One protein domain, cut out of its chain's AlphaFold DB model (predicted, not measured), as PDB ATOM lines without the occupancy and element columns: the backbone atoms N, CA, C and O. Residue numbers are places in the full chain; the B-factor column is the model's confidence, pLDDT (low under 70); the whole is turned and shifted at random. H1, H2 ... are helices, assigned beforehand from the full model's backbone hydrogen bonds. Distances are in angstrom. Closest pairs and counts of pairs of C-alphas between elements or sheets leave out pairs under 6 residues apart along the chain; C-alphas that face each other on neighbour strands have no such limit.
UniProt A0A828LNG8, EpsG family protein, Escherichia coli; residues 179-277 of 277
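This is residues 179 to 277 of the 277 residues of the protein "EpsG family protein" of Escherichia coli (UniProt A0A828LNG8). A loose, open frame of helices: the long helix H1 runs along one side, the helical hairpin of H5 and H6 runs along the other, and H3, with the short H2 beside it, stands across the end where H1 finishes. H6 is the inner arm of the hairpin, between H5 and H1, short H4 makes a corner before H5, and the turn of the hairpin, residues 254 to 259, sticks out at the far end. The printed part has 99 residues, with six named helices in the order H1, H2, H3, H4, H5, H6 and no named strand; its class is all helix. The whole is loose, with a radius of gyration of the C-alphas of 16.6 A, and elongated, spanning 49 by 31 by 18 A.

H1, residues 181 to 200, runs 28.5 A from C-alpha 181 at (13.862, -118.997, 52.887) to C-alpha 200 at (40.152, -125.151, 43.644). H2, residues 202 to 205, is 5.9 A long, and H3, residues 209 to 221, is 18.1 A long. H4, residues 229 to 234, measures 8.8 A. H5, residues 236 to 255, has 20 residues like H1 and is 28.7 A long. H6, residues 258 to 272, measures 21.4 A and ends with C-alpha 272 at (24.952, -114.664, 43.838).

H1 only just touches H3, with 3 pairs of C-alphas within 8 A, through residues 198 to 199 of H1 and 215 to 219 of H3. The closest C-alphas are those of Trp 199 and Thr 219, 6.8 A apart, and the lines stand about perpendicular at 79 degrees. H3 also touches H2, with residues 211 to 216 alone; the closest C-alphas are those of Ile 205 and Tyr 212, 5.7 A apart. H1 and H6 are close but not clearly touching, with C-alphas of Cys 188 and Leu 269 closest at 7.6 A; they run the same way at a shallow tilt of 22 degrees. H5 and H6 touch as a hairpin, opposite ways at a shallow tilt of 22 degrees, with the C-alphas of Tyr 252 and Val 260 closest at 5.9 A. H4 and H5 are close but not clearly touching, about perpendicular at 89 degrees, with C-alphas of Ile 232 and Val 238 closest at 6.3 A. Among the pairs that are apart are H1 and H5, H3 and H6, and H3 and H4. Every O i to N i+4 pair is within hydrogen-bond range in H1, H4, H5 and H6, and 8 of 9 are in H3; H2 is too short for such a pair.

The two C-alphas farthest apart, those of Pro 209 and Lys 254, are 50.1 A apart. The printed part has no cut, and residue 277 is the chain's last. The link from H3 to H4 is short, with 7 residues, and the other links are tight. The mean pLDDT of the printed part is 82.0; residues 179 to 180, 223 to 226 and 275 to 277 are under 70.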
ATOM      1  N   GLN A 179       8.054-122.664  50.633       61.59
ATOM      2  CA  GLN A 179       9.268-123.153  51.275       61.59
ATOM      3  C   GLN A 179       9.935-122.024  52.061       61.59
ATOM      4  O   GLN A 179      10.086-120.923  51.509       61.59
ATOM      5  N   PRO A 180      10.364-122.289  53.309       64.81
ATOM      6  CA  PRO A 180      11.059-121.295  54.105       64.81
ATOM      7  C   PRO A 180      12.332-120.858  53.377       64.81
ATOM      8  O   PRO A 180      12.991-121.655  52.702       64.81
ATOM      9  N   ASN A 181      12.670-119.577  53.509       70.19
ATOM     10  CA  ASN A 181      13.862-118.997  52.887       70.19
ATOM     11  C   ASN A 181      15.143-119.741  53.281       70.19
ATOM     12  O   ASN A 181      16.044-119.864  52.458       70.19
ATOM     13  N   THR A 182      15.183-120.311  54.486       74.06
ATOM     14  CA  THR A 182      16.320-121.080  55.005       74.06
ATOM     15  C   THR A 182      16.730-122.223  54.080       74.06
ATOM     16  O   THR A 182      17.895-122.309  53.717       74.06
ATOM     17  N   LYS A 183      15.788-123.053  53.607       79.44
ATOM     18  CA  LYS A 183      16.104-124.175  52.701       79.44
ATOM     19  C   LYS A 183      16.684-123.698  51.370       79.44
ATOM     20  O   LYS A 183      17.621-124.302  50.866       79.44
ATOM     21  N   PHE A 184      16.145-122.611  50.816       82.75
ATOM     22  CA  PHE A 184      16.663-122.018  49.582       82.75
ATOM     23  C   PHE A 184      18.098-121.501  49.766       82.75
ATOM     24  O   PHE A 184      18.962-121.821  48.954       82.75
ATOM     25  N   PHE A 185      18.363-120.767  50.853       81.75
ATOM     26  CA  PHE A 185      19.700-120.256  51.155       81.75
ATOM     27  C   PHE A 185      20.710-121.373  51.431       81.75
ATOM     28  O   PHE A 185      21.812-121.310  50.900       81.75
ATOM     29  N   ILE A 186      20.326-122.416  52.175       85.12
ATOM     30  CA  ILE A 186      21.177-123.593  52.420       85.12
ATOM     31  C   ILE A 186      21.564-124.255  51.095       85.12
ATOM     32  O   ILE A 186      22.735-124.539  50.875       85.12
ATOM     33  N   VAL A 187      20.606-124.459  50.185       84.56
ATOM     34  CA  VAL A 187      20.887-125.065  48.874       84.56
ATOM     35  C   VAL A 187      21.802-124.179  48.032       84.56
ATOM     36  O   VAL A 187      22.755-124.691  47.454       84.56
ATOM     37  N   CYS A 188      21.560-122.864  47.982       83.38
ATOM     38  CA  CYS A 188      22.447-121.943  47.265       83.38
ATOM     39  C   CYS A 188      23.864-121.969  47.850       83.38
ATOM     40  O   CYS A 188      24.830-122.036  47.100       83.38
ATOM     41  N   PHE A 189      23.990-121.971  49.179       84.12
ATOM     42  CA  PHE A 189      25.274-122.023  49.868       84.12
ATOM     43  C   PHE A 189      26.037-123.320  49.574       84.12
ATOM     44  O   PHE A 189      27.189-123.260  49.157       84.12
ATOM     45  N   ILE A 190      25.381-124.480  49.698       87.44
ATOM     46  CA  ILE A 190      25.971-125.784  49.348       87.44
ATOM     47  C   ILE A 190      26.411-125.797  47.882       87.44
ATOM     48  O   ILE A 190      27.497-126.278  47.574       87.44
ATOM     49  N   PHE A 191      25.594-125.249  46.981       84.56
ATOM     50  CA  PHE A 191      25.918-125.200  45.559       84.56
ATOM     51  C   PHE A 191      27.171-124.354  45.282       84.56
ATOM     52  O   PHE A 191      28.061-124.805  44.565       84.56
ATOM     53  N   ILE A 192      27.270-123.156  45.871       83.12
ATOM     54  CA  ILE A 192      28.449-122.283  45.731       83.12
ATOM     55  C   ILE A 192      29.688-122.959  46.315       83.12
ATOM     56  O   ILE A 192      30.735-122.943  45.675       83.12
ATOM     57  N   LEU A 193      29.574-123.573  47.499       85.12
ATOM     58  CA  LEU A 193      30.678-124.306  48.117       85.12
ATOM     59  C   LEU A 193      31.163-125.436  47.213       85.12
ATOM     60  O   LEU A 193      32.359-125.538  46.974       85.12
ATOM     61  N   MET A 194      30.248-126.235  46.662       86.12
ATOM     62  CA  MET A 194      30.593-127.315  45.738       86.12
ATOM     63  C   MET A 194      31.299-126.777  44.488       86.12
ATOM     64  O   MET A 194      32.335-127.309  44.097       86.12
ATOM     65  N   ALA A 195      30.780-125.704  43.885       82.44
ATOM     66  CA  ALA A 195      31.392-125.084  42.714       82.44
ATOM     67  C   ALA A 195      32.792-124.520  43.026       82.44
ATOM     68  O   ALA A 195      33.716-124.717  42.241       82.44
ATOM     69  N   TYR A 196      32.972-123.902  44.197       83.88
ATOM     70  CA  TYR A 196      34.268-123.402  44.657       83.88
ATOM     71  C   TYR A 196      35.265-124.531  44.939       83.88
ATOM     72  O   TYR A 196      36.426-124.437  44.553       83.88
ATOM     73  N   SER A 197      34.823-125.632  45.555       86.25
ATOM     74  CA  SER A 197      35.667-126.812  45.769       86.25
ATOM     75  C   SER A 197      36.145-127.420  44.451       86.25
ATOM     76  O   SER A 197      37.319-127.760  44.333       86.25
ATOM     77  N   ILE A 198      35.259-127.515  43.452       86.62
ATOM     78  CA  ILE A 198      35.611-127.992  42.107       86.62
ATOM     79  C   ILE A 198      36.584-127.025  41.425       86.62
ATOM     80  O   ILE A 198      37.518-127.479  40.776       86.62
ATOM     81  N   TRP A 199      36.406-125.711  41.588       83.81
ATOM     82  CA  TRP A 199      37.342-124.722  41.053       83.81
ATOM     83  C   TRP A 199      38.749-124.867  41.642       83.81
ATOM     84  O   TRP A 199      39.727-124.851  40.904       83.81
ATOM     85  N   LEU A 200      38.859-125.011  42.967       85.25
ATOM     86  CA  LEU A 200      40.152-125.151  43.644       85.25
ATOM     87  C   LEU A 200      40.859-126.464  43.295       85.25
ATOM     88  O   LEU A 200      42.085-126.510  43.263       85.25
ATOM     89  N   ASN A 201      40.097-127.535  43.069       88.00
ATOM     90  CA  ASN A 201      40.644-128.834  42.711       88.00
ATOM     91  C   ASN A 201      39.757-129.545  41.672       88.00
ATOM     92  O   ASN A 201      38.929-130.391  42.035       88.00
ATOM     93  N   PRO A 202      39.956-129.264  40.369       87.31
ATOM     94  CA  PRO A 202      39.171-129.881  39.299       87.31
ATOM     95  C   PRO A 202      39.272-131.412  39.262       87.31
ATOM     96  O   PRO A 202      38.363-132.072  38.758       87.31
ATOM     97  N   ASN A 203      40.314-132.017  39.847       89.94
ATOM     98  CA  ASN A 203      40.475-133.476  39.874       89.94
ATOM     99  C   ASN A 203      39.343-134.198  40.614       89.94
ATOM    100  O   ASN A 203      39.097-135.373  40.333       89.94
ATOM    101  N   ILE A 204      38.607-133.504  41.491       89.94
ATOM    102  CA  ILE A 204      37.416-134.043  42.167       89.94
ATOM    103  C   ILE A 204      36.394-134.571  41.148       89.94
ATOM    104  O   ILE A 204      35.714-135.556  41.417       89.94
ATOM    105  N   ILE A 205      36.309-133.954  39.965       88.50
ATOM    106  CA  ILE A 205      35.372-134.327  38.895       88.50
ATOM    107  C   ILE A 205      36.050-135.032  37.712       88.50
ATOM    108  O   ILE A 205      35.433-135.185  36.659       88.50
ATOM    109  N   SER A 206      37.296-135.493  37.872       88.69
ATOM    110  CA  SER A 206      38.058-136.197  36.822       88.69
ATOM    111  C   SER A 206      37.358-137.458  36.300       88.69
ATOM    112  O   SER A 206      37.499-137.803  35.128       88.69
ATOM    113  N   PHE A 207      36.518-138.091  37.128       87.88
ATOM    114  CA  PHE A 207      35.665-139.220  36.742       87.88
ATOM    115  C   PHE A 207      34.605-138.868  35.676       87.88
ATOM    116  O   PHE A 207      34.001-139.768  35.095       87.88
ATOM    117  N   LEU A 208      34.381-137.577  35.392       84.38
ATOM    118  CA  LEU A 208      33.537-137.067  34.305       84.38
ATOM    119  C   LEU A 208      34.393-136.267  33.307       84.38
ATOM    120  O   LEU A 208      34.415-135.033  33.370       84.38
ATOM    121  N   PRO A 209      35.050-136.927  32.333       82.06
ATOM    122  CA  PRO A 209      36.056-136.303  31.469       82.06
ATOM    123  C   PRO A 209      35.579-135.044  30.728       82.06
ATOM    124  O   PRO A 209      36.333-134.086  30.585       82.06
ATOM    125  N   LEU A 210      34.317-135.018  30.282       77.88
ATOM    126  CA  LEU A 210      33.737-133.875  29.562       77.88
ATOM    127  C   LEU A 210      33.575-132.632  30.447       77.88
ATOM    128  O   LEU A 210      33.794-131.511  29.990       77.88
ATOM    129  N   ILE A 211      33.177-132.822  31.707       79.94
ATOM    130  CA  ILE A 211      32.994-131.721  32.658       79.94
ATOM    131  C   ILE A 211      34.364-131.278  33.172       79.94
ATOM    132  O   ILE A 211      34.645-130.083  33.199       79.94
ATOM    133  N   TYR A 212      35.239-132.238  33.481       85.31
ATOM    134  CA  TYR A 212      36.617-131.996  33.899       85.31
ATOM    135  C   TYR A 212      37.377-131.099  32.917       85.31
ATOM    136  O   TYR A 212      37.836-130.029  33.311       85.31
ATOM    137  N   LYS A 213      37.430-131.465  31.626       83.69
ATOM    138  CA  LYS A 213      38.132-130.676  30.596       83.69
ATOM    139  C   LYS A 213      37.640-129.227  30.529       83.69
ATOM    140  O   LYS A 213      38.442-128.317  30.355       83.69
ATOM    141  N   LYS A 214      36.331-128.999  30.697       81.25
ATOM    142  CA  LYS A 214      35.763-127.644  30.717       81.25
ATOM    143  C   LYS A 214      36.183-126.845  31.937       81.25
ATOM    144  O   LYS A 214      36.542-125.686  31.790       81.25
ATOM    145  N   PHE A 215      36.119-127.444  33.123       81.81
ATOM    146  CA  PHE A 215      36.527-126.760  34.347       81.81
ATOM    147  C   PHE A 215      38.014-126.420  34.333       81.81
ATOM    148  O   PHE A 215      38.344-125.288  34.657       81.81
ATOM    149  N   VAL A 216      38.872-127.336  33.872       86.56
ATOM    150  CA  VAL A 216      40.305-127.061  33.672       86.56
ATOM    151  C   VAL A 216      40.501-125.892  32.705       86.56
ATOM    152  O   VAL A 216      41.162-124.917  33.053       86.56
ATOM    153  N   GLY A 217      39.832-125.925  31.547       83.69
ATOM    154  CA  GLY A 217      39.889-124.827  30.582       83.69
ATOM    155  C   GLY A 217      39.429-123.484  31.162       83.69
ATOM    156  O   GLY A 217      40.036-122.458  30.875       83.69
ATOM    157  N   TYR A 218      38.403-123.465  32.022       80.94
ATOM    158  CA  TYR A 218      37.996-122.244  32.725       80.94
ATOM    159  C   TYR A 218      39.037-121.787  33.752       80.94
ATOM    160  O   TYR A 218      39.363-120.604  33.782       80.94
ATOM    161  N   THR A 219      39.579-122.692  34.569       81.44
ATOM    162  CA  THR A 219      40.595-122.336  35.573       81.44
ATOM    163  C   THR A 219      41.886-121.818  34.943       81.44
ATOM    164  O   THR A 219      42.538-120.963  35.527       81.44
ATOM    165  N   GLU A 220      42.245-122.298  33.750       83.75
ATOM    166  CA  GLU A 220      43.416-121.826  33.004       83.75
ATOM    167  C   GLU A 220      43.154-120.489  32.296       83.75
ATOM    168  O   GLU A 220      44.033-119.631  32.247       83.75
ATOM    169  N   ALA A 221      41.942-120.287  31.764       80.38
ATOM    170  CA  ALA A 221      41.577-119.069  31.042       80.38
ATOM    171  C   ALA A 221      41.377-117.849  31.958       80.38
ATOM    172  O   ALA A 221      41.556-116.711  31.519       80.38
ATOM    173  N   TYR A 222      40.982-118.062  33.213       74.31
ATOM    174  CA  TYR A 222      40.733-116.985  34.166       74.31
ATOM    175  C   TYR A 222      41.879-116.849  35.167       74.31
ATOM    176  O   TYR A 222      42.049-117.660  36.070       74.31
ATOM    177  N   THR A 223      42.617-115.747  35.057       66.19
ATOM    178  CA  THR A 223      43.677-115.378  36.008       66.19
ATOM    179  C   THR A 223      43.133-114.801  37.319       66.19
ATOM    180  O   THR A 223      43.857-114.702  38.306       66.19
ATOM    181  N   GLU A 224      41.863-114.390  37.341       64.38
ATOM    182  CA  GLU A 224      41.177-113.926  38.548       64.38
ATOM    183  C   GLU A 224      40.590-115.118  39.320       64.38
ATOM    184  O   GLU A 224      39.992-116.018  38.732       64.38
ATOM    185  N   GLY A 225      40.744-115.125  40.648       65.69
ATOM    186  CA  GLY A 225      40.198-116.185  41.501       65.69
ATOM    187  C   GLY A 225      38.671-116.323  41.396       65.69
ATOM    188  O   GLY A 225      37.974-115.358  41.094       65.69
ATOM    189  N   PHE A 226      38.148-117.521  41.701       68.00
ATOM    190  CA  PHE A 226      36.736-117.909  41.520       68.00
ATOM    191  C   PHE A 226      35.707-116.932  42.082       68.00
ATOM    192  O   PHE A 226      34.618-116.814  41.532       68.00
ATOM    193  N   ILE A 227      36.023-116.286  43.207       71.25
ATOM    194  CA  ILE A 227      35.141-115.334  43.876       71.25
ATOM    195  C   ILE A 227      35.811-113.971  43.862       71.25
ATOM    196  O   ILE A 227      36.897-113.804  44.414       71.25
ATOM    197  N   SER A 228      35.123-112.980  43.300       72.19
ATOM    198  CA  SER A 228      35.605-111.603  43.284       72.19
ATOM    199  C   SER A 228      34.558-110.644  43.841       72.19
ATOM    200  O   SER A 228      33.575-110.288  43.189       72.19
ATOM    201  N   ILE A 229      34.786-110.184  45.073       70.88
ATOM    202  CA  ILE A 229      33.943-109.160  45.710       70.88
ATOM    203  C   ILE A 229      34.056-107.831  44.945       70.88
ATOM    204  O   ILE A 229      33.065-107.113  44.802       70.88
ATOM    205  N   SER A 230      35.230-107.521  44.380       74.31
ATOM    206  CA  SER A 230      35.432-106.306  43.585       74.31
ATOM    207  C   SER A 230      34.576-106.297  42.314       74.31
ATOM    208  O   SER A 230      34.046-105.242  41.956       74.31
ATOM    209  N   ARG A 231      34.338-107.457  41.677       71.56
ATOM    210  CA  ARG A 231      33.403-107.579  40.541       71.56
ATOM    211  C   ARG A 231      31.967-107.238  40.924       71.56
ATOM    212  O   ARG A 231      31.262-106.624  40.132       71.56
ATOM    213  N   ILE A 232      31.525-107.580  42.131       74.06
ATOM    214  CA  ILE A 232      30.177-107.221  42.596       74.06
ATOM    215  C   ILE A 232      30.040-105.724  42.787       74.06
ATOM    216  O   ILE A 232      29.082-105.133  42.294       74.06
ATOM    217  N   VAL A 233      31.003-105.119  43.482       76.25
ATOM    218  CA  VAL A 233      30.970-103.689  43.802       76.25
ATOM    219  C   VAL A 233      31.060-102.838  42.533       76.25
ATOM    220  O   VAL A 233      30.381-101.822  42.424       76.25
ATOM    221  N   SER A 234      31.849-103.269  41.548       80.19
ATOM    222  CA  SER A 234      32.020-102.555  40.274       80.19
ATOM    223  C   SER A 234      30.938-102.861  39.227       80.19
ATOM    224  O   SER A 234      30.805-102.126  38.242       80.19
ATOM    225  N   SER A 235      30.134-103.914  39.410       81.25
ATOM    226  CA  SER A 235      29.151-104.335  38.411       81.25
ATOM    227  C   SER A 235      27.900-103.457  38.419       81.25
ATOM    228  O   SER A 235      27.020-103.567  39.276       81.25
ATOM    229  N   LYS A 236      27.748-102.658  37.358       85.00
ATOM    230  CA  LYS A 236      26.521-101.888  37.080       85.00
ATOM    231  C   LYS A 236      25.270-102.774  37.026       85.00
ATOM    232  O   LYS A 236      24.188-102.341  37.404       85.00
ATOM    233  N   VAL A 237      25.416-104.027  36.593       83.06
ATOM    234  CA  VAL A 237      24.311-104.996  36.525       83.06
ATOM    235  C   VAL A 237      23.852-105.408  37.925       83.06
ATOM    236  O   VAL A 237      22.653-105.522  38.168       83.06
ATOM    237  N   VAL A 238      24.780-105.573  38.873       85.19
ATOM    238  CA  VAL A 238      24.427-105.878  40.268       85.19
ATOM    239  C   VAL A 238      23.653-104.723  40.899       85.19
ATOM    240  O   VAL A 238      22.678-104.975  41.602       85.19
ATOM    241  N   LEU A 239      24.009-103.467  40.606       84.38
ATOM    242  CA  LEU A 239      23.246-102.303  41.075       84.38
ATOM    243  C   LEU A 239      21.788-102.335  40.590       84.38
ATOM    244  O   LEU A 239      20.879-102.045  41.367       84.38
ATOM    245  N   ILE A 240      21.554-102.745  39.340       86.62
ATOM    246  CA  ILE A 240      20.198-102.939  38.799       86.62
ATOM    247  C   ILE A 240      19.473-104.061  39.553       86.62
ATOM    248  O   ILE A 240      18.320-103.904  39.944       86.62
ATOM    249  N   TYR A 241      20.135-105.188  39.817       89.00
ATOM    250  CA  TYR A 241      19.518-106.273  40.585       89.00
ATOM    251  C   TYR A 241      19.183-105.854  42.020       89.00
ATOM    252  O   TYR A 241      18.115-106.205  42.518       89.00
ATOM    253  N   LEU A 242      20.037-105.062  42.672       88.62
ATOM    254  CA  LEU A 242      19.776-104.522  44.007       88.62
ATOM    255  C   LEU A 242      18.590-103.550  44.012       88.62
ATOM    256  O   LEU A 242      17.737-103.644  44.894       88.62
ATOM    257  N   SER A 243      18.482-102.660  43.020       89.38
ATOM    258  CA  SER A 243      17.339-101.743  42.922       89.38
ATOM    259  C   SER A 243      16.026-102.499  42.687       89.38
ATOM    260  O   SER A 243      15.027-102.236  43.364       89.38
ATOM    261  N   MET A 244      16.040-103.518  41.820       90.69
ATOM    262  CA  MET A 244      14.902-104.418  41.626       90.69
ATOM    263  C   MET A 244      14.560-105.191  42.907       90.69
ATOM    264  O   MET A 244      13.383-105.360  43.220       90.69
ATOM    265  N   LEU A 245      15.559-105.635  43.677       91.81
ATOM    266  CA  LEU A 245      15.350-106.342  44.943       91.81
ATOM    267  C   LEU A 245      14.620-105.459  45.967       91.81
ATOM    268  O   LEU A 245      13.671-105.923  46.600       91.81
ATOM    269  N   ILE A 246      15.024-104.190  46.100       91.31
ATOM    270  CA  ILE A 246      14.381-103.210  46.991       91.31
ATOM    271  C   ILE A 246      12.916-103.007  46.586       91.31
ATOM    272  O   ILE A 246      12.020-103.072  47.433       91.31
ATOM    273  N   LEU A 247      12.661-102.827  45.288       92.69
ATOM    274  CA  LEU A 247      11.312-102.669  44.748       92.69
ATOM    275  C   LEU A 247      10.444-103.906  45.022       92.69
ATOM    276  O   LEU A 247       9.340-103.783  45.557       92.69
ATOM    277  N   LEU A 248      10.950-105.107  44.729       91.69
ATOM    278  CA  LEU A 248      10.239-106.358  45.001       91.69
ATOM    279  C   LEU A 248       9.973-106.550  46.492       91.69
ATOM    280  O   LEU A 248       8.899-107.019  46.857       91.69
ATOM    281  N   PHE A 249      10.907-106.169  47.364       88.69
ATOM    282  CA  PHE A 249      10.707-106.244  48.808       88.69
ATOM    283  C   PHE A 249       9.579-105.315  49.274       88.69
ATOM    284  O   PHE A 249       8.716-105.735  50.051       88.69
ATOM    285  N   HIS A 250       9.528-104.085  48.755       90.94
ATOM    286  CA  HIS A 250       8.447-103.143  49.043       90.94
ATOM    287  C   HIS A 250       7.086-103.678  48.565       90.94
ATOM    288  O   HIS A 250       6.123-103.728  49.338       90.94
ATOM    289  N   ILE A 251       7.019-104.167  47.322       92.00
ATOM    290  CA  ILE A 251       5.806-104.765  46.745       92.00
ATOM    291  C   ILE A 251       5.384-106.003  47.540       92.00
ATOM    292  O   ILE A 251       4.199-106.180  47.830       92.00
ATOM    293  N   TYR A 252       6.332-106.851  47.939       88.00
ATOM    294  CA  TYR A 252       6.054-108.051  48.720       88.00
ATOM    295  C   TYR A 252       5.499-107.714  50.104       88.00
ATOM    296  O   TYR A 252       4.561-108.365  50.564       88.00
ATOM    297  N   LYS A 253       6.028-106.676  50.770       87.12
ATOM    298  CA  LYS A 253       5.528-106.235  52.080       87.12
ATOM    299  C   LYS A 253       4.045-105.858  52.013       87.12
ATOM    300  O   LYS A 253       3.319-106.202  52.944       87.12
ATOM    301  N   LYS A 254       3.615-105.220  50.918       90.44
ATOM    302  CA  LYS A 254       2.230-104.779  50.691       90.44
ATOM    303  C   LYS A 254       1.305-105.898  50.196       90.44
ATOM    304  O   LYS A 254       0.212-106.051  50.718       90.44
ATOM    305  N   SER A 255       1.738-106.672  49.201       89.81
ATOM    306  CA  SER A 255       0.892-107.667  48.519       89.81
ATOM    307  C   SER A 255       0.882-109.045  49.181       89.81
ATOM    308  O   SER A 255      -0.096-109.776  49.056       89.81
ATOM    309  N   LYS A 256       1.984-109.440  49.840       84.44
ATOM    310  CA  LYS A 256       2.252-110.822  50.289       84.44
ATOM    311  C   LYS A 256       2.089-111.870  49.174       84.44
ATOM    312  O   LYS A 256       1.881-113.058  49.451       84.44
ATOM    313  N   ASP A 257       2.217-111.440  47.918       85.12
ATOM    314  CA  ASP A 257       2.034-112.282  46.743       85.12
ATOM    315  C   ASP A 257       3.171-113.313  46.626       85.12
ATOM    316  O   ASP A 257       4.353-113.032  46.853       85.12
ATOM    317  N   ARG A 258       2.798-114.551  46.290       82.12
ATOM    318  CA  ARG A 258       3.724-115.683  46.173       82.12
ATOM    319  C   ARG A 258       4.690-115.564  44.990       82.12
ATOM    320  O   ARG A 258       5.819-116.029  45.091       82.12
ATOM    321  N   TYR A 259       4.254-114.979  43.881       83.06
ATOM    322  CA  TYR A 259       5.052-114.796  42.678       83.06
ATOM    323  C   TYR A 259       6.096-113.712  42.904       83.06
ATOM    324  O   TYR A 259       7.254-113.928  42.566       83.06
ATOM    325  N   VAL A 260       5.733-112.627  43.598       85.44
ATOM    326  CA  VAL A 260       6.692-111.592  44.022       85.44
ATOM    327  C   VAL A 260       7.780-112.205  44.909       85.44
ATOM    328  O   VAL A 260       8.961-111.944  44.707       85.44
ATOM    329  N   PHE A 261       7.407-113.101  45.825       83.50
ATOM    330  CA  PHE A 261       8.368-113.840  46.646       83.50
ATOM    331  C   PHE A 261       9.318-114.735  45.829       83.50
ATOM    332  O   PHE A 261      10.517-114.784  46.115       83.50
ATOM    333  N   PHE A 262       8.816-115.435  44.805       84.94
ATOM    334  CA  PHE A 262       9.666-116.215  43.897       84.94
ATOM    335  C   PHE A 262      10.605-115.319  43.086       84.94
ATOM    336  O   PHE A 262      11.787-115.641  42.966       84.94
ATOM    337  N   SER A 263      10.120-114.171  42.607       86.50
ATOM    338  CA  SER A 263      10.944-113.168  41.931       86.50
ATOM    339  C   SER A 263      12.065-112.656  42.837       86.50
ATOM    340  O   SER A 263      13.206-112.585  42.389       86.50
ATOM    341  N   THR A 264      11.803-112.390  44.123       85.94
ATOM    342  CA  THR A 264      12.851-111.986  45.079       85.94
ATOM    343  C   THR A 264      13.955-113.042  45.185       85.94
ATOM    344  O   THR A 264      15.134-112.703  45.135       85.94
ATOM    345  N   LYS A 265      13.595-114.332  45.284       86.06
ATOM    346  CA  LYS A 265      14.578-115.432  45.315       86.06
ATOM    347  C   LYS A 265      15.388-115.524  44.022       86.06
ATOM    348  O   LYS A 265      16.595-115.738  44.087       86.06
ATOM    349  N   ALA A 266      14.746-115.331  42.870       86.50
ATOM    350  CA  ALA A 266      15.426-115.329  41.579       86.50
ATOM    351  C   ALA A 266      16.461-114.195  41.488       86.50
ATOM    352  O   ALA A 266      17.594-114.452  41.098       86.50
ATOM    353  N   ILE A 267      16.123-112.978  41.929       87.50
ATOM    354  CA  ILE A 267      17.074-111.852  41.937       87.50
ATOM    355  C   ILE A 267      18.253-112.117  42.877       87.50
ATOM    356  O   ILE A 267      19.397-111.865  42.506       87.50
ATOM    357  N   ILE A 268      18.004-112.677  44.064       85.62
ATOM    358  CA  ILE A 268      19.080-113.078  44.984       85.62
ATOM    359  C   ILE A 268      20.017-114.084  44.307       85.62
ATOM    360  O   ILE A 268      21.233-113.910  44.358       85.62
ATOM    361  N   LEU A 269      19.465-115.100  43.639       84.19
ATOM    362  CA  LEU A 269      20.261-116.071  42.890       84.19
ATOM    363  C   LEU A 269      21.085-115.388  41.789       84.19
ATOM    364  O   LEU A 269      22.270-115.671  41.664       84.19
ATOM    365  N   MET A 270      20.496-114.458  41.034       84.12
ATOM    366  CA  MET A 270      21.200-113.719  39.981       84.12
ATOM    367  C   MET A 270      22.368-112.886  40.530       84.12
ATOM    368  O   MET A 270      23.436-112.868  39.921       84.12
ATOM    369  N   ILE A 271      22.205-112.242  41.689       82.75
ATOM    370  CA  ILE A 271      23.294-111.521  42.369       82.75
ATOM    371  C   ILE A 271      24.393-112.498  42.794       82.75
ATOM    372  O   ILE A 271      25.566-112.262  42.520       82.75
ATOM    373  N   ILE A 272      24.014-113.622  43.406       78.75
ATOM    374  CA  ILE A 272      24.952-114.664  43.838       78.75
ATOM    375  C   ILE A 272      25.756-115.208  42.654       78.75
ATOM    376  O   ILE A 272      26.965-115.350  42.762       78.75
ATOM    377  N   THR A 273      25.132-115.454  41.501       75.88
ATOM    378  CA  THR A 273      25.851-115.937  40.306       75.88
ATOM    379  C   THR A 273      26.843-114.922  39.730       75.88
ATOM    380  O   THR A 273      27.645-115.282  38.880       75.88
ATOM    381  N   LYS A 274      26.814-113.658  40.178       75.81
ATOM    382  CA  LYS A 274      27.833-112.650  39.844       75.81
ATOM    383  C   LYS A 274      29.008-112.619  40.828       75.81
ATOM    384  O   LYS A 274      29.974-111.919  40.546       75.81
ATOM    385  N   LEU A 275      28.943-113.361  41.945       67.88
ATOM    386  CA  LEU A 275      30.105-113.619  42.813       67.88
ATOM    387  C   LEU A 275      31.149-114.467  42.092       67.88
ATOM    388  O   LEU A 275      32.339-114.289  42.331       67.88
ATOM    389  N   THR A 276      30.677-115.406  41.274       62.59
ATOM    390  CA  THR A 276      31.492-116.426  40.623       62.59
ATOM    391  C   THR A 276      31.966-115.961  39.251       62.59
ATOM    392  O   THR A 276      31.218-115.278  38.544       62.59
ATOM    393  N   VAL A 277      33.204-116.315  38.903       55.28
ATOM    394  CA  VAL A 277      33.814-116.085  37.581       55.28
ATOM    395  C   VAL A 277      33.110-116.886  36.489       55.28
ATOM    396  O   VAL A 277      32.775-118.066  36.736       55.28
TER     397      VAL A 277